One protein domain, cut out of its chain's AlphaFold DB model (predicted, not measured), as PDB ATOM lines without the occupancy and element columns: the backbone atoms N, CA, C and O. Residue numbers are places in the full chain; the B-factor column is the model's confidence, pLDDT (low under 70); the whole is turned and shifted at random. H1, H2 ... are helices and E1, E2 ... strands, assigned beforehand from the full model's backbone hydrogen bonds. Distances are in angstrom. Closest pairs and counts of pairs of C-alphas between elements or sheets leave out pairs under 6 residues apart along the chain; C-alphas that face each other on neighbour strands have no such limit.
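What this domain is: This is residues 91 to 219 of the 336 residues of an uncharacterized protein of Prevotella copri (UniProt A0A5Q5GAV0). Two strongly twisted sheets lie face to face as a sandwich, with strands running roughly the same line in both, and two short helices, H1 and H2, sit together beyond one end of it. One sheet is built on the long strands E9 and E10, the other on the long strand E3, which has E1 on one side and E4 and E8 on the other. The printed part has 129 residues with two named helices and ten named strands, in the order E1 E2 H1 H2 E3 E4 E5 E6 E7 E8 E9 E10, and its class is mostly strand. The first sheet is mixed, in the order E2 E10 E9 E5 E6; the second, E1 E3 E4 E7 E8, is branched, with antiparallel neighbours. The whole is elongated, 51 by 29 by 27 A, and only just compact, close to loose, with a radius of gyration of the C-alphas of 16.2 A.

Where its parts are: Begin with E10, residues 207 to 218: find C-alpha 207 at (59.372, 89.132, 8.632) and follow the strand 32.6 A to C-alpha 218 at (60.938, 74.588, 37.797), past a bend of 69 degrees at residue 210. The same sheet holds E9, residues 195 to 204, 29.5 A long; E5, residues 157 to 162, 17.0 A; E2, residues 99 to 102; and E6, residues 165 to 167. In the other sheet look for E3, residues 138 to 147, 29.6 A, and E8, residues 185 to 189, 13.5 A, with the shorter E1, residues 91 to 94, E4, residues 150 to 152, and E7, residues 178 to 181. H1 begins at C-alpha 108, (57.244, 85.491, 48.507), and runs 14.1 A to residue 117; H2 takes residues 125 to 129.

How they stand to each other: Look first at the hairpin E9 and E10, antiparallel at 161 degrees, with N 200 and O 212 2.8 A apart. On the other side of E10, E2 is a parallel edge strand, with N 100 and O 215 at 2.9 A. E5 is antiparallel to E9, with N 161 and O 199 at 2.8 A, and forms a hairpin with E6, the other edge strand, with N 167 and O 160 at 2.8 A. In the branched sheet the pairing of E3 is staggered: residues 138 to 142 pair with E8, N 141 and O 186 being 2.8 A apart; residues 143 to 146 pair with E1, N 146 and O 91 at 2.8 A; and residues 145 to 147 pair with E4 in a hairpin, N 152 and O 145 at 2.8 A. E7 forms a hairpin with E8, with N 179 and O 187 at 2.9 A. The facing parts of the sheets are 8.1 A centre to centre, their best planes 13 degrees apart and their strands at 24 degrees. Between the sheets, the closest C-alphas of E1 and E10 are those of Gly 91 and Ala 210, 5.5 A apart. H1 and H2 only just touch, with 3 pairs of C-alphas within 8 A, Leu 109 and Arg 128 being closest at 6.6 A; neither helix is on a sheet. In both helices every O i to N i+4 pair is within hydrogen-bond range.

The domain as a whole: The two C-alphas farthest apart are those of Ile 120 and Ser 148, at 52.7 A. The printed part has no cut, and no link is long. Look for the changes between the sheets at the links E1 to E2, E2 to E3, E4 to E5, E6 to E7 and E8 to E9. The mean pLDDT of the printed part of this model is 94.8, and no printed residue is under 70.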
ATOM      1  N   GLY A  91      69.437  93.235  15.866       91.31
ATOM      2  CA  GLY A  91      69.828  92.431  17.019       91.31
ATOM      3  C   GLY A  91      68.706  92.385  18.048       91.31
ATOM      4  O   GLY A  91      67.876  93.291  18.104       91.31
ATOM      5  N   MET A  92      68.684  91.333  18.861       93.06
ATOM      6  CA  MET A  92      67.771  91.190  19.993       93.06
ATOM      7  C   MET A  92      68.530  90.622  21.190       93.06
ATOM      8  O   MET A  92      69.400  89.770  21.017       93.06
ATOM      9  N   GLY A  93      68.168  91.070  22.388       89.75
ATOM     10  CA  GLY A  93      68.578  90.461  23.646       89.75
ATOM     11  C   GLY A  93      67.493  90.605  24.707       89.75
ATOM     12  O   GLY A  93      66.571  91.410  24.556       89.75
ATOM     13  N   ILE A  94      67.632  89.829  25.775       89.88
ATOM     14  CA  ILE A  94      66.907  90.034  27.031       89.88
ATOM     15  C   ILE A  94      67.887  90.514  28.102       89.88
ATOM     16  O   ILE A  94      69.100  90.359  27.945       89.88
ATOM     17  N   ARG A  95      67.371  91.125  29.169       79.06
ATOM     18  CA  ARG A  95      68.190  91.580  30.311       79.06
ATOM     19  C   ARG A  95      68.257  90.585  31.467       79.06
ATOM     20  O   ARG A  95      68.957  90.857  32.434       79.06
ATOM     21  N   GLU A  96      67.543  89.476  31.337       78.00
ATOM     22  CA  GLU A  96      67.521  88.375  32.296       78.00
ATOM     23  C   GLU A  96      68.499  87.268  31.901       78.00
ATOM     24  O   GLU A  96      69.045  87.248  30.791       78.00
ATOM     25  N   ASP A  97      68.671  86.314  32.810       81.56
ATOM     26  CA  ASP A  97      69.348  85.062  32.511       81.56
ATOM     27  C   ASP A  97      68.602  84.289  31.414       81.56
ATOM     28  O   ASP A  97      67.372  84.251  31.345       81.56
ATOM     29  N   THR A  98      69.364  83.634  30.539       87.38
ATOM     30  CA  THR A  98      68.799  82.798  29.470       87.38
ATOM     31  C   THR A  98      68.181  81.508  29.989       87.38
ATOM     32  O   THR A  98      67.399  80.897  29.268       87.38
ATOM     33  N   ASP A  99      68.537  81.099  31.207       92.38
ATOM     34  CA  ASP A  99      68.066  79.883  31.863       92.38
ATOM     35  C   ASP A  99      67.345  80.249  33.161       92.38
ATOM     36  O   ASP A  99      67.914  80.239  34.253       92.38
ATOM     37  N   ILE A 100      66.071  80.605  33.021       94.88
ATOM     38  CA  ILE A 100      65.213  81.028  34.126       94.88
ATOM     39  C   ILE A 100      64.842  79.797  34.961       94.88
ATOM     40  O   ILE A 100      64.386  78.772  34.444       94.88
ATOM     41  N   SER A 101      65.026  79.896  36.274       95.19
ATOM     42  CA  SER A 101      64.797  78.803  37.218       95.19
ATOM     43  C   SER A 101      63.889  79.262  38.353       95.19
ATOM     44  O   SER A 101      64.227  80.194  39.079       95.19
ATOM     45  N   TYR A 102      62.737  78.611  38.510       97.19
ATOM     46  CA  TYR A 102      61.738  78.965  39.516       97.19
ATOM     47  C   TYR A 102      61.777  78.015  40.710       97.19
ATOM     48  O   TYR A 102      61.582  76.812  40.553       97.19
ATOM     49  N   ASN A 103      61.982  78.555  41.912       96.38
ATOM     50  CA  ASN A 103      61.950  77.793  43.155       96.38
ATOM     51  C   ASN A 103      60.750  78.216  44.028       96.38
ATOM     52  O   ASN A 103      60.827  79.255  44.691       96.38
ATOM     53  N   PRO A 104      59.694  77.386  44.134       96.12
ATOM     54  CA  PRO A 104      58.500  77.702  44.924       96.12
ATOM     55  C   PRO A 104      58.762  77.962  46.414       96.12
ATOM     56  O   PRO A 104      57.979  78.644  47.075       96.12
ATOM     57  N   PHE A 105      59.861  77.437  46.970       95.88
ATOM     58  CA  PHE A 105      60.231  77.660  48.373       95.88
ATOM     59  C   PHE A 105      60.717  79.088  48.648       95.88
ATOM     60  O   PHE A 105      60.741  79.509  49.805       95.88
ATOM     61  N   LEU A 106      61.146  79.812  47.610       95.81
ATOM     62  CA  LEU A 106      61.640  81.187  47.710       95.81
ATOM     63  C   LEU A 106      60.591  82.223  47.290       95.81
ATOM     64  O   LEU A 106      60.804  83.414  47.509       95.81
ATOM     65  N   ASP A 107      59.457  81.783  46.740       97.25
ATOM     66  CA  ASP A 107      58.427  82.669  46.217       97.25
ATOM     67  C   ASP A 107      57.625  83.357  47.333       97.25
ATOM     68  O   ASP A 107      56.721  82.788  47.963       97.25
ATOM     69  N   LYS A 108      57.951  84.631  47.556       96.94
ATOM     70  CA  LYS A 108      57.244  85.491  48.507       96.94
ATOM     71  C   LYS A 108      55.902  85.978  47.982       96.94
ATOM     72  O   LYS A 108      55.018  86.217  48.803       96.94
ATOM     73  N   LEU A 109      55.748  86.130  46.668       97.69
ATOM     74  CA  LEU A 109      54.513  86.606  46.054       97.69
ATOM     75  C   LEU A 109      53.421  85.550  46.216       97.69
ATOM     76  O   LEU A 109      52.370  85.850  46.774       97.69
ATOM     77  N   ALA A 110      53.714  84.293  45.877       96.31
ATOM     78  CA  ALA A 110      52.786  83.182  46.065       96.31
ATOM     79  C   ALA A 110      52.401  82.985  47.545       96.31
ATOM     80  O   ALA A 110      51.265  82.630  47.862       96.31
ATOM     81  N   LEU A 111      53.340  83.195  48.480       96.81
ATOM     82  CA  LEU A 111      53.046  83.138  49.917       96.81
ATOM     83  C   LEU A 111      52.147  84.301  50.362       96.81
ATOM     84  O   LEU A 111      51.233  84.099  51.162       96.81
ATOM     85  N   TYR A 112      52.419  85.511  49.875       97.69
ATOM     86  CA  TYR A 112      51.618  86.697  50.157       97.69
ATOM     87  C   TYR A 112      50.184  86.533  49.636       97.69
ATOM     88  O   TYR A 112      49.242  86.694  50.409       97.69
ATOM     89  N   GLU A 113      50.016  86.132  48.375       95.75
ATOM     90  CA  GLU A 113      48.704  85.929  47.753       95.75
ATOM     91  C   GLU A 113      47.904  84.840  48.468       95.75
ATOM     92  O   GLU A 113      46.728  85.039  48.762       95.75
ATOM     93  N   TYR A 114      48.552  83.746  48.881       95.06
ATOM     94  CA  TYR A 114      47.909  82.733  49.716       95.06
ATOM     95  C   TYR A 114      47.395  83.305  51.044       95.06
ATOM     96  O   TYR A 114      46.270  83.011  51.455       95.06
ATOM     97  N   LYS A 115      48.203  84.124  51.732       96.81
ATOM     98  CA  LYS A 115      47.803  84.744  53.005       96.81
ATOM     99  C   LYS A 115      46.632  85.709  52.821       96.81
ATOM    100  O   LYS A 115      45.761  85.751  53.687       96.81
ATOM    101  N   VAL A 116      46.605  86.455  51.718       96.88
ATOM    102  CA  VAL A 116      45.485  87.338  51.364       96.88
ATOM    103  C   VAL A 116      44.226  86.519  51.073       96.88
ATOM    104  O   VAL A 116      43.197  86.762  51.697       96.88
ATOM    105  N   ALA A 117      44.316  85.505  50.207       93.19
ATOM    106  CA  ALA A 117      43.184  84.659  49.820       93.19
ATOM    107  C   ALA A 117      42.554  83.919  51.014       93.19
ATOM    108  O   ALA A 117      41.341  83.745  51.084       93.19
ATOM    109  N   ASN A 118      43.369  83.532  52.000       94.25
ATOM    110  CA  ASN A 118      42.910  82.872  53.225       94.25
ATOM    111  C   ASN A 118      42.555  83.854  54.357       94.25
ATOM    112  O   ASN A 118      42.393  83.432  55.501       94.25
ATOM    113  N   ASN A 119      42.441  85.158  54.069       96.75
ATOM    114  CA  ASN A 119      42.101  86.206  55.040       96.75
ATOM    115  C   ASN A 119      43.033  86.261  56.272       96.75
ATOM    116  O   ASN A 119      42.633  86.706  57.348       96.75
ATOM    117  N   ILE A 120      44.284  85.813  56.130       96.56
ATOM    118  CA  ILE A 120      45.303  85.869  57.190       96.56
ATOM    119  C   ILE A 120      45.871  87.289  57.297       96.56
ATOM    120  O   ILE A 120      46.184  87.762  58.390       96.56
ATOM    121  N   ILE A 121      46.006  87.971  56.157       97.06
ATOM    122  CA  ILE A 121      46.407  89.377  56.054       97.06
ATOM    123  C   ILE A 121      45.482  90.101  55.073       97.06
ATOM    124  O   ILE A 121      44.871  89.476  54.209       97.06
ATOM    125  N   SER A 122      45.404  91.427  55.171       96.94
ATOM    126  CA  SER A 122      44.696  92.253  54.188       96.94
ATOM    127  C   SER A 122      45.569  92.540  52.965       96.94
ATOM    128  O   SER A 122      46.784  92.700  53.090       96.94
ATOM    129  N   ALA A 123      44.943  92.655  51.792       96.50
ATOM    130  CA  ALA A 123      45.629  93.034  50.562       96.50
ATOM    131  C   ALA A 123      46.219  94.458  50.654       96.50
ATOM    132  O   ALA A 123      45.549  95.395  51.085       96.50
ATOM    133  N   SER A 124      47.465  94.624  50.213       97.25
ATOM    134  CA  SER A 124      48.160  95.904  50.044       97.25
ATOM    135  C   SER A 124      49.048  95.853  48.803       97.25
ATOM    136  O   SER A 124      49.822  94.915  48.601       97.25
ATOM    137  N   THR A 125      48.967  96.893  47.974       96.88
ATOM    138  CA  THR A 125      49.821  97.032  46.790       96.88
ATOM    139  C   THR A 125      51.292  97.156  47.180       96.88
ATOM    140  O   THR A 125      52.150  96.556  46.539       96.88
ATOM    141  N   GLU A 126      51.602  97.881  48.256       96.94
ATOM    142  CA  GLU A 126      52.967  98.020  48.764       96.94
ATOM    143  C   GLU A 126      53.536  96.675  49.223       96.94
ATOM    144  O   GLU A 126      54.669  96.338  48.878       96.94
ATOM    145  N   ALA A 127      52.742  95.890  49.961       96.50
ATOM    146  CA  ALA A 127      53.143  94.566  50.423       96.50
ATOM    147  C   ALA A 127      53.365  93.598  49.252       96.50
ATOM    148  O   ALA A 127      54.379  92.904  49.237       96.50
ATOM    149  N   ARG A 128      52.476  93.611  48.245       97.06
ATOM    150  CA  ARG A 128      52.638  92.819  47.016       97.06
ATOM    151  C   ARG A 128      53.919  93.198  46.273       97.06
ATOM    152  O   ARG A 128      54.707  92.326  45.925       97.06
ATOM    153  N   ASN A 129      54.156  94.491  46.060       96.25
ATOM    154  CA  ASN A 129      55.332  94.969  45.327       96.25
ATOM    155  C   ASN A 129      56.644  94.633  46.052       96.25
ATOM    156  O   ASN A 129      57.653  94.371  45.405       96.25
ATOM    157  N   ALA A 130      56.638  94.577  47.388       96.56
ATOM    158  CA  ALA A 130      57.797  94.156  48.175       96.56
ATOM    159  C   ALA A 130      58.149  92.661  48.010       96.56
ATOM    160  O   ALA A 130      59.232  92.242  48.427       96.56
ATOM    161  N   CYS A 131      57.264  91.854  47.414       96.94
ATOM    162  CA  CYS A 131      57.528  90.453  47.093       96.94
ATOM    163  C   CYS A 131      58.343  90.258  45.804       96.94
ATOM    164  O   CYS A 131      58.842  89.155  45.593       96.94
ATOM    165  N   PHE A 132      58.500  91.291  44.968       94.94
ATOM    166  CA  PHE A 132      59.275  91.227  43.724       94.94
ATOM    167  C   PHE A 132      60.772  91.329  44.023       94.94
ATOM    168  O   PHE A 132      61.362  92.410  44.000       94.94
ATOM    169  N   ASP A 133      61.382  90.190  44.338       93.06
ATOM    170  CA  ASP A 133      62.798  90.080  44.702       93.06
ATOM    171  C   ASP A 133      63.628  89.211  43.742       93.06
ATOM    172  O   ASP A 133      64.789  88.916  44.028       93.06
ATOM    173  N   GLY A 134      63.036  88.816  42.613       92.06
ATOM    174  CA  GLY A 134      63.641  87.963  41.590       92.06
ATOM    175  C   GLY A 134      63.295  86.476  41.722       92.06
ATOM    176  O   GLY A 134      63.639  85.714  40.826       92.06
ATOM    177  N   ASN A 135      62.615  86.051  42.796       95.19
ATOM    178  CA  ASN A 135      62.206  84.649  42.995       95.19
ATOM    179  C   ASN A 135      60.705  84.404  42.796       95.19
ATOM    180  O   ASN A 135      60.250  83.267  42.919       95.19
ATOM    181  N   GLN A 136      59.928  85.460  42.556       96.75
ATOM    182  CA  GLN A 136      58.488  85.358  42.361       96.75
ATOM    183  C   GLN A 136      58.140  84.635  41.054       96.75
ATOM    184  O   GLN A 136      58.858  84.755  40.060       96.75
ATOM    185  N   TYR A 137      57.010  83.929  41.036       97.12
ATOM    186  CA  TYR A 137      56.536  83.234  39.844       97.12
ATOM    187  C   TYR A 137      56.198  84.173  38.677       97.12
ATOM    188  O   TYR A 137      56.269  83.751  37.525       97.12
ATOM    189  N   GLU A 138      55.807  85.419  38.965       97.31
ATOM    190  CA  GLU A 138      55.520  86.453  37.967       97.31
ATOM    191  C   GLU A 138      56.848  86.974  37.398       97.31
ATOM    192  O   GLU A 138      57.509  87.863  37.951       97.31
ATOM    193  N   CYS A 139      57.280  86.349  36.306       96.38
ATOM    194  CA  CYS A 139      58.587  86.580  35.715       96.38
ATOM    195  C   CYS A 139      58.489  87.586  34.575       96.38
ATOM    196  O   CYS A 139      57.940  87.290  33.513       96.38
ATOM    197  N   HIS A 140      59.056  88.768  34.800       95.62
ATOM    198  CA  HIS A 140      59.181  89.819  33.802       95.62
ATOM    199  C   HIS A 140      60.478  89.637  33.023       95.62
ATOM    200  O   HIS A 140      61.556  89.621  33.608       95.62
ATOM    201  N   ILE A 141      60.377  89.534  31.701       95.50
ATOM    202  CA  ILE A 141      61.508  89.330  30.794       95.50
ATOM    203  C   ILE A 141      61.622  90.566  29.897       95.50
ATOM    204  O   ILE A 141      60.923  90.648  28.879       95.50
ATOM    205  N   PRO A 142      62.483  91.546  30.234       95.69
ATOM    206  CA  PRO A 142      62.655  92.752  29.437       95.69
ATOM    207  C   PRO A 142      63.339  92.443  28.107       95.69
ATOM    208  O   PRO A 142      64.327  91.707  28.058       95.69
ATOM    209  N   ILE A 143      62.858  93.070  27.035       94.94
ATOM    210  CA  ILE A 143      63.308  92.856  25.659       94.94
ATOM    211  C   ILE A 143      63.982  94.120  25.132       94.94
ATOM    212  O   ILE A 143      63.444  95.228  25.210       94.94
ATOM    213  N   ASP A 144      65.145  93.936  24.514       94.69
ATOM    214  CA  ASP A 144      65.840  94.972  23.767       94.69
ATOM    215  C   ASP A 144      66.011  94.566  22.307       94.69
ATOM    216  O   ASP A 144      66.543  93.502  21.995       94.69
ATOM    217  N   VAL A 145      65.599  95.456  21.403       95.06
ATOM    218  CA  VAL A 145      65.798  95.306  19.960       95.06
ATOM    219  C   VAL A 145      66.695  96.432  19.466       95.06
ATOM    220  O   VAL A 145      66.515  97.598  19.821       95.06
ATOM    221  N   TYR A 146      67.664  96.082  18.631       93.44
ATOM    222  CA  TYR A 146      68.645  97.000  18.068       93.44
ATOM    223  C   TYR A 146      68.553  97.001  16.550       93.44
ATOM    224  O   TYR A 146      68.331  95.961  15.927       93.44
ATOM    225  N   LYS A 147      68.778  98.169  15.954       92.81
ATOM    226  CA  LYS A 147      69.075  98.322  14.533       92.81
ATOM    227  C   LYS A 147      70.487  98.880  14.415       92.81
ATOM    228  O   LYS A 147      70.749 100.014  14.816       92.81
ATOM    229  N   SER A 148      71.406  98.075  13.894       86.69
ATOM    230  CA  SER A 148      72.843  98.327  13.996       86.69
ATOM    231  C   SER A 148      73.245  98.555  15.465       86.69
ATOM    232  O   SER A 148      73.184  97.625  16.262       86.69
ATOM    233  N   LYS A 149      73.632  99.775  15.849       86.00
ATOM    234  CA  LYS A 149      74.065 100.110  17.218       86.00
ATOM    235  C   LYS A 149      72.976 100.769  18.071       86.00
ATOM    236  O   LYS A 149      73.167 100.943  19.270       86.00
ATOM    237  N   ASP A 150      71.867 101.169  17.454       91.38
ATOM    238  CA  ASP A 150      70.850 101.987  18.102       91.38
ATOM    239  C   ASP A 150      69.707 101.097  18.595       91.38
ATOM    240  O   ASP A 150      69.133 100.313  17.834       91.38
ATOM    241  N   ARG A 151      69.366 101.222  19.882       93.00
ATOM    242  CA  ARG A 151      68.189 100.567  20.462       93.00
ATOM    243  C   ARG A 151      66.929 101.196  19.872       93.00
ATOM    244  O   ARG A 151      66.768 102.415  19.916       93.00
ATOM    245  N   ILE A 152      66.026 100.367  19.362       94.38
ATOM    246  CA  ILE A 152      64.717 100.788  18.865       94.38
ATOM    247  C   ILE A 152      63.627 100.373  19.855       94.38
ATOM    248  O   ILE A 152      63.702  99.314  20.470       94.38
ATOM    249  N   THR A 153      62.604 101.208  20.010       92.69
ATOM    250  CA  THR A 153      61.478 100.972  20.936       92.69
ATOM    251  C   THR A 153      60.129 100.874  20.224       92.69
ATOM    252  O   THR A 153      59.106 100.664  20.864       92.69
ATOM    253  N   SER A 154      60.109 101.039  18.900       93.81
ATOM    254  CA  SER A 154      58.891 101.047  18.087       93.81
ATOM    255  C   SER A 154      59.174 100.597  16.654       93.81
ATOM    256  O   SER A 154      60.328 100.590  16.223       93.81
ATOM    257  N   GLY A 155      58.119 100.299  15.889       93.56
ATOM    258  CA  GLY A 155      58.226  99.900  14.478       93.56
ATOM    259  C   GLY A 155      58.494  98.407  14.265       93.56
ATOM    260  O   GLY A 155      58.795  97.996  13.146       93.56
ATOM    261  N   PHE A 156      58.372  97.610  15.326       95.38
ATOM    262  CA  PHE A 156      58.411  96.152  15.314       95.38
ATOM    263  C   PHE A 156      57.312  95.604  16.231       95.38
ATOM    264  O   PHE A 156      56.818  96.315  17.106       95.38
ATOM    265  N   SER A 157      56.948  94.341  16.039       96.94
ATOM    266  CA  SER A 157      56.167  93.556  16.995       96.94
ATOM    267  C   SER A 157      57.014  92.423  17.567       96.94
ATOM    268  O   SER A 157      58.038  92.047  16.989       96.94
ATOM    269  N   ILE A 158      56.584  91.887  18.706       97.56
ATOM    270  CA  ILE A 158      57.185  90.708  19.322       97.56
ATOM    271  C   ILE A 158      56.261  89.513  19.120       97.56
ATOM    272  O   ILE A 158      55.050  89.603  19.314       97.56
ATOM    273  N   GLU A 159      56.848  88.391  18.723       97.88
ATOM    274  CA  GLU A 159      56.193  87.091  18.708       97.88
ATOM    275  C   GLU A 159      56.945  86.140  19.634       97.88
ATOM    276  O   GLU A 159      58.171  86.033  19.559       97.88
ATOM    277  N   LEU A 160      56.207  85.432  20.483       98.06
ATOM    278  CA  LEU A 160      56.735  84.389  21.350       98.06
ATOM    279  C   LEU A 160      56.367  83.023  20.780       98.06
ATOM    280  O   LEU A 160      55.239  82.808  20.340       98.06
ATOM    281  N   TYR A 161      57.313  82.096  20.798       97.75
ATOM    282  CA  TYR A 161      57.118  80.721  20.368       97.75
ATOM    283  C   TYR A 161      57.533  79.758  21.468       97.75
ATOM    284  O   TYR A 161      58.591  79.941  22.068       97.75
ATOM    285  N   ARG A 162      56.753  78.693  21.657       95.62
ATOM    286  CA  ARG A 162      57.134  77.507  22.427       95.62
ATOM    287  C   ARG A 162      57.350  76.364  21.444       95.62
ATOM    288  O   ARG A 162      56.410  75.895  20.798       95.62
ATOM    289  N   GLY A 163      58.609  75.974  21.250       90.31
ATOM    290  CA  GLY A 163      58.992  75.131  20.115       90.31
ATOM    291  C   GLY A 163      58.637  75.802  18.779       90.31
ATOM    292  O   GLY A 163      59.168  76.862  18.450       90.31
ATOM    293  N   THR A 164      57.737  75.195  18.006       90.38
ATOM    294  CA  THR A 164      57.254  75.735  16.720       90.38
ATOM    295  C   THR A 164      55.911  76.461  16.823       90.38
ATOM    296  O   THR A 164      55.506  77.122  15.865       90.38
ATOM    297  N   THR A 165      55.233  76.377  17.968       95.81
ATOM    298  CA  THR A 165      53.906  76.961  18.177       95.81
ATOM    299  C   THR A 165      54.034  78.417  18.590       95.81
ATOM    300  O   THR A 165      54.730  78.728  19.557       95.81
ATOM    301  N   LYS A 166      53.364  79.315  17.861       96.62
ATOM    302  CA  LYS A 166      53.251  80.721  18.255       96.62
ATOM    303  C   LYS A 166      52.317  80.822  19.457       96.62
ATOM    304  O   LYS A 166      51.187  80.349  19.390       96.62
ATOM    305  N   MET A 167      52.790  81.460  20.515       97.38
ATOM    306  CA  MET A 167      52.041  81.684  21.744       97.38
ATOM    307  C   MET A 167      51.385  83.065  21.722       97.38
ATOM    308  O   MET A 167      51.874  84.000  21.082       97.38
ATOM    309  N   SER A 168      50.270  83.174  22.433       96.62
ATOM    310  CA  SER A 168      49.596  84.433  22.758       96.62
ATOM    311  C   SER A 168      49.423  84.500  24.271       96.62
ATOM    312  O   SER A 168      49.594  83.481  24.938       96.62
ATOM    313  N   ALA A 169      49.085  85.677  24.798       96.19
ATOM    314  CA  ALA A 169      48.688  85.788  26.198       96.19
ATOM    315  C   ALA A 169      47.535  84.817  26.512       96.19
ATOM    316  O   ALA A 169      46.705  84.526  25.643       96.19
ATOM    317  N   SER A 170      47.538  84.302  27.735       94.56
ATOM    318  CA  SER A 170      46.530  83.396  28.268       94.56
ATOM    319  C   SER A 170      45.133  84.012  28.180       94.56
ATOM    320  O   SER A 170      44.959  85.229  28.255       94.56
ATOM    321  N   SER A 171      44.133  83.164  27.973       91.88
ATOM    322  CA  SER A 171      42.718  83.541  27.923       91.88
ATOM    323  C   SER A 171      41.859  82.349  28.330       91.88
ATOM    324  O   SER A 171      42.307  81.217  28.169       91.88
ATOM    325  N   ALA A 172      40.612  82.575  28.749       87.62
ATOM    326  CA  ALA A 172      39.682  81.501  29.119       87.62
ATOM    327  C   ALA A 172      39.544  80.397  28.047       87.62
ATOM    328  O   ALA A 172      39.439  79.218  28.365       87.62
ATOM    329  N   ALA A 173      39.584  80.767  26.760       87.38
ATOM    330  CA  ALA A 173      39.458  79.822  25.647       87.38
ATOM    331  C   ALA A 173      40.764  79.085  25.296       87.38
ATOM    332  O   ALA A 173      40.735  78.064  24.612       87.38
ATOM    333  N   SER A 174      41.918  79.621  25.698       90.62
ATOM    334  CA  SER A 174      43.221  78.996  25.461       90.62
ATOM    335  C   SER A 174      44.195  79.335  26.596       90.62
ATOM    336  O   SER A 174      45.125  80.131  26.398       90.62
ATOM    337  N   PRO A 175      43.979  78.762  27.793       93.81
ATOM    338  CA  PRO A 175      44.820  79.032  28.946       93.81
ATOM    339  C   PRO A 175      46.250  78.535  28.720       93.81
ATOM    340  O   PRO A 175      46.483  77.483  28.120       93.81
ATOM    341  N   ASN A 176      47.225  79.328  29.148       95.12
ATOM    342  CA  ASN A 176      48.652  79.024  29.064       95.12
ATOM    343  C   ASN A 176      49.455  79.880  30.062       95.12
ATOM    344  O   ASN A 176      48.908  80.731  30.748       95.12
ATOM    345  N   GLU A 177      50.758  79.659  30.158       96.25
ATOM    346  CA  GLU A 177      51.659  80.311  31.113       96.25
ATOM    347  C   GLU A 177      52.007  81.781  30.794       96.25
ATOM    348  O   GLU A 177      52.790  82.397  31.514       96.25
ATOM    349  N   ILE A 178      51.503  82.358  29.701       97.69
ATOM    350  CA  ILE A 178      51.908  83.683  29.231       97.69
ATOM    351  C   ILE A 178      50.913  84.711  29.761       97.69
ATOM    352  O   ILE A 178      49.789  84.799  29.278       97.69
ATOM    353  N   ILE A 179      51.345  85.554  30.696       96.88
ATOM    354  CA  ILE A 179      50.517  86.633  31.247       96.88
ATOM    355  C   ILE A 179      50.379  87.763  30.220       96.88
ATOM    356  O   ILE A 179      49.280  88.235  29.941       96.88
ATOM    357  N   SER A 180      51.489  88.207  29.622       97.56
ATOM    358  CA  SER A 180      51.450  89.263  28.603       97.56
ATOM    359  C   SER A 180      52.643  89.232  27.648       97.56
ATOM    360  O   SER A 180      53.716  88.714  27.962       97.56
ATOM    361  N   ILE A 181      52.448  89.797  26.452       97.62
ATOM    362  CA  ILE A 181      53.491  90.000  25.439       97.62
ATOM    363  C   ILE A 181      53.395  91.443  24.950       97.62
ATOM    364  O   ILE A 181      52.357  91.869  24.441       97.62
ATOM    365  N   SER A 182      54.493  92.183  25.048       96.38
ATOM    366  CA  SER A 182      54.610  93.548  24.541       96.38
ATOM    367  C   SER A 182      55.921  93.738  23.775       96.38
ATOM    368  O   SER A 182      56.739  92.828  23.652       96.38
ATOM    369  N   THR A 183      56.144  94.937  23.235       95.00
ATOM    370  CA  THR A 183      57.419  95.281  22.587       95.00
ATOM    371  C   THR A 183      58.570  95.478  23.569       95.00
ATOM    372  O   THR A 183      59.722  95.480  23.139       95.00
ATOM    373  N   SER A 184      58.277  95.687  24.855       94.69
ATOM    374  CA  SER A 184      59.269  95.963  25.902       94.69
ATOM    375  C   SER A 184      59.527  94.786  26.828       94.69
ATOM    376  O   SER A 184      60.609  94.720  27.403       94.69
ATOM    377  N   GLU A 185      58.564  93.884  26.993       96.44
ATOM    378  CA  GLU A 185      58.682  92.734  27.886       96.44
ATOM    379  C   GLU A 185      57.704  91.608  27.532       96.44
ATOM    380  O   GLU A 185      56.672  91.832  26.890       96.44
ATOM    381  N   ILE A 186      58.037  90.410  28.000       97.44
ATOM    382  CA  ILE A 186      57.129  89.269  28.139       97.44
ATOM    383  C   ILE A 186      56.987  88.978  29.629       97.44
ATOM    384  O   ILE A 186      57.985  89.012  30.344       97.44
ATOM    385  N   VAL A 187      55.777  88.653  30.077       97.75
ATOM    386  CA  VAL A 187      55.524  88.232  31.460       97.75
ATOM    387  C   VAL A 187      55.008  86.796  31.461       97.75
ATOM    388  O   VAL A 187      54.044  86.492  30.753       97.75
ATOM    389  N   LEU A 188      55.660  85.917  32.225       97.56
ATOM    390  CA  LEU A 188      55.294  84.505  32.386       97.56
ATOM    391  C   LEU A 188      54.811  84.215  33.812       97.56
ATOM    392  O   LEU A 188      55.338  84.786  34.765       97.56
ATOM    393  N   ASP A 189      53.877  83.276  33.950       97.62
ATOM    394  CA  ASP A 189      53.553  82.609  35.212       97.62
ATOM    395  C   ASP A 189      54.371  81.314  35.332       97.62
ATOM    396  O   ASP A 189      54.072  80.297  34.702       97.62
ATOM    397  N   LEU A 190      55.426  81.340  36.146       97.50
ATOM    398  CA  LEU A 190      56.314  80.191  36.315       97.50
ATOM    399  C   LEU A 190      55.702  79.051  37.150       97.50
ATOM    400  O   LEU A 190      56.277  77.960  37.170       97.50
ATOM    401  N   ARG A 191      54.539  79.234  37.799       96.75
ATOM    402  CA  ARG A 191      53.851  78.132  38.506       96.75
ATOM    403  C   ARG A 191      53.398  77.048  37.537       96.75
ATOM    404  O   ARG A 191      53.452  75.881  37.904       96.75
ATOM    405  N   LEU A 192      53.039  77.436  36.313       96.75
ATOM    406  CA  LEU A 192      52.546  76.574  35.232       96.75
ATOM    407  C   LEU A 192      53.662  75.965  34.362       96.75
ATOM    408  O   LEU A 192      53.392  75.281  33.374       96.75
ATOM    409  N   VAL A 193      54.936  76.241  34.667       96.88
ATOM    410  CA  VAL A 193      56.067  75.827  33.827       96.88
ATOM    411  C   VAL A 193      56.877  74.740  34.511       96.88
ATOM    412  O   VAL A 193      57.650  75.008  35.423       96.88
ATOM    413  N   GLU A 194      56.790  73.519  33.988       96.12
ATOM    414  CA  GLU A 194      57.691  72.435  34.387       96.12
ATOM    415  C   GLU A 194      59.083  72.646  33.772       96.12
ATOM    416  O   GLU A 194      60.087  72.837  34.461       96.12
ATOM    417  N   LYS A 195      59.141  72.661  32.436       96.19
ATOM    418  CA  LYS A 195      60.333  72.986  31.652       96.19
ATOM    419  C   LYS A 195      59.942  73.302  30.217       96.19
ATOM    420  O   LYS A 195      59.479  72.419  29.503       96.19
ATOM    421  N   ASN A 196      60.216  74.522  29.771       96.56
ATOM    422  CA  ASN A 196      59.927  74.972  28.413       96.56
ATOM    423  C   ASN A 196      61.100  75.751  27.816       96.56
ATOM    424  O   ASN A 196      61.824  76.461  28.511       96.56
ATOM    425  N   ASN A 197      61.250  75.635  26.496       96.44
ATOM    426  CA  ASN A 197      62.154  76.464  25.704       96.44
ATOM    427  C   ASN A 197      61.330  77.415  24.845       96.44
ATOM    428  O   ASN A 197      60.431  76.986  24.109       96.44
ATOM    429  N   TYR A 198      61.694  78.688  24.893       97.31
ATOM    430  CA  TYR A 198      61.001  79.752  24.200       97.31
ATOM    431  C   TYR A 198      61.901  80.402  23.157       97.31
ATOM    432  O   TYR A 198      63.119  80.499  23.305       97.31
ATOM    433  N   THR A 199      61.291  80.857  22.067       97.00
ATOM    434  CA  THR A 199      61.944  81.696  21.060       97.00
ATOM    435  C   THR A 199      61.153  82.984  20.905       97.00
ATOM    436  O   THR A 199      59.993  82.962  20.500       97.00
ATOM    437  N   ILE A 200      61.797  84.109  21.189       97.06
ATOM    438  CA  ILE A 200      61.279  85.451  20.936       97.06
ATOM    439  C   ILE A 200      61.724  85.863  19.535       97.06
ATOM    440  O   ILE A 200      62.880  85.653  19.164       97.06
ATOM    441  N   LYS A 201      60.831  86.460  18.747       97.19
ATOM    442  CA  LYS A 201      61.146  87.038  17.436       97.19
ATOM    443  C   LYS A 201      60.695  88.489  17.375       97.19
ATOM    444  O   LYS A 201      59.547  88.792  17.690       97.19
ATOM    445  N   ALA A 202      61.579  89.370  16.912       96.88
ATOM    446  CA  ALA A 202      61.198  90.713  16.493       96.88
ATOM    447  C   ALA A 202      60.767  90.653  15.034       96.88
ATOM    448  O   ALA A 202      61.515  90.171  14.177       96.88
ATOM    449  N   VAL A 203      59.573  91.160  14.753       96.38
ATOM    450  CA  VAL A 203      58.957  91.109  13.432       96.38
ATOM    451  C   VAL A 203      58.744  92.520  12.903       96.38
ATOM    452  O   VAL A 203      58.148  93.368  13.561       96.38
ATOM    453  N   ILE A 204      59.222  92.767  11.684       94.25
ATOM    454  CA  ILE A 204      59.022  94.022  10.952       94.25
ATOM    455  C   ILE A 204      58.448  93.668   9.584       94.25
ATOM    456  O   ILE A 204      59.009  92.840   8.866       94.25
ATOM    457  N   ASN A 205      57.318  94.279   9.217       91.69
ATOM    458  CA  ASN A 205      56.616  94.011   7.954       91.69
ATOM    459  C   ASN A 205      56.353  92.506   7.713       91.69
ATOM    460  O   ASN A 205      56.530  92.006   6.603       91.69
ATOM    461  N   GLY A 206      55.993  91.771   8.773       89.94
ATOM    462  CA  GLY A 206      55.694  90.334   8.716       89.94
ATOM    463  C   GLY A 206      56.911  89.412   8.577       89.94
ATOM    464  O   GLY A 206      56.737  88.212   8.382       89.94
ATOM    465  N   LYS A 207      58.141  89.934   8.667       92.19
ATOM    466  CA  LYS A 207      59.372  89.132   8.632       92.19
ATOM    467  C   LYS A 207      60.092  89.189   9.970       92.19
ATOM    468  O   LYS A 207      60.304  90.275  10.505       92.19
ATOM    469  N   ALA A 208      60.507  88.028  10.472       94.06
ATOM    470  CA  ALA A 208      61.407  87.951  11.615       94.06
ATOM    471  C   ALA A 208      62.768  88.549  11.228       94.06
ATOM    472  O   ALA A 208      63.408  88.076  10.288       94.06
ATOM    473  N   VAL A 209      63.177  89.608  11.924       93.06
ATOM    474  CA  VAL A 209      64.439  90.324  11.672       93.06
ATOM    475  C   VAL A 209      65.514  90.004  12.707       93.06
ATOM    476  O   VAL A 209      66.697  90.098  12.402       93.06
ATOM    477  N   ALA A 210      65.105  89.607  13.911       93.69
ATOM    478  CA  ALA A 210      65.975  89.148  14.982       93.69
ATOM    479  C   ALA A 210      65.227  88.121  15.834       93.69
ATOM    480  O   ALA A 210      63.993  88.135  15.890       93.69
ATOM    481  N   GLN A 211      65.971  87.237  16.492       94.75
ATOM    482  CA  GLN A 211      65.413  86.242  17.397       94.75
ATOM    483  C   GLN A 211      66.328  86.017  18.595       94.75
ATOM    484  O   GLN A 211      67.543  86.194  18.487       94.75
ATOM    485  N   PHE A 212      65.742  85.582  19.702       94.06
ATOM    486  CA  PHE A 212      66.445  85.228  20.926       94.06
ATOM    487  C   PHE A 212      65.786  84.005  21.560       94.06
ATOM    488  O   PHE A 212      64.572  83.833  21.451       94.06
ATOM    489  N   GLN A 213      66.577  83.143  22.193       95.06
ATOM    490  CA  GLN A 213      66.082  81.935  22.847       95.06
ATOM    491  C   GLN A 213      66.398  81.980  24.331       95.06
ATOM    492  O   GLN A 213      67.490  82.388  24.717       95.06
ATOM    493  N   PHE A 214      65.438  81.546  25.135       94.94
ATOM    494  CA  PHE A 214      65.597  81.382  26.571       94.94
ATOM    495  C   PHE A 214      64.825  80.141  27.020       94.94
ATOM    496  O   PHE A 214      63.922  79.665  26.322       94.94
ATOM    497  N   SER A 215      65.189  79.606  28.173       96.12
ATOM    498  CA  SER A 215      64.503  78.500  28.816       96.12
ATOM    499  C   SER A 215      63.921  78.960  30.149       96.12
ATOM    500  O   SER A 215      64.447  79.871  30.786       96.12
ATOM    501  N   ALA A 216      62.809  78.352  30.549       96.69
ATOM    502  CA  ALA A 216      62.290  78.476  31.901       96.69
ATOM    503  C   ALA A 216      61.980  77.082  32.441       96.69
ATOM    504  O   ALA A 216      61.428  76.237  31.729       96.69
ATOM    505  N   SER A 217      62.359  76.828  33.688       96.88
ATOM    506  CA  SER A 217      62.138  75.538  34.334       96.88
ATOM    507  C   SER A 217      61.875  75.681  35.819       96.88
ATOM    508  O   SER A 217      62.349  76.617  36.465       96.88
ATOM    509  N   ARG A 218      61.138  74.721  36.364       97.06
ATOM    510  CA  ARG A 218      60.938  74.588  37.797       97.06
ATOM    511  C   ARG A 218      62.131  73.889  38.431       97.06
ATOM    512  O   ARG A 218      62.604  72.852  37.967       97.06
ATOM    513  N   PHE A 219      62.603  74.458  39.527       95.81
ATOM    514  CA  PHE A 219      63.618  73.879  40.379       95.81
ATOM    515  C   PHE A 219      62.966  73.168  41.558       95.81
ATOM    516  O   PHE A 219      62.202  73.767  42.313       95.81
TER     517      PHE A 219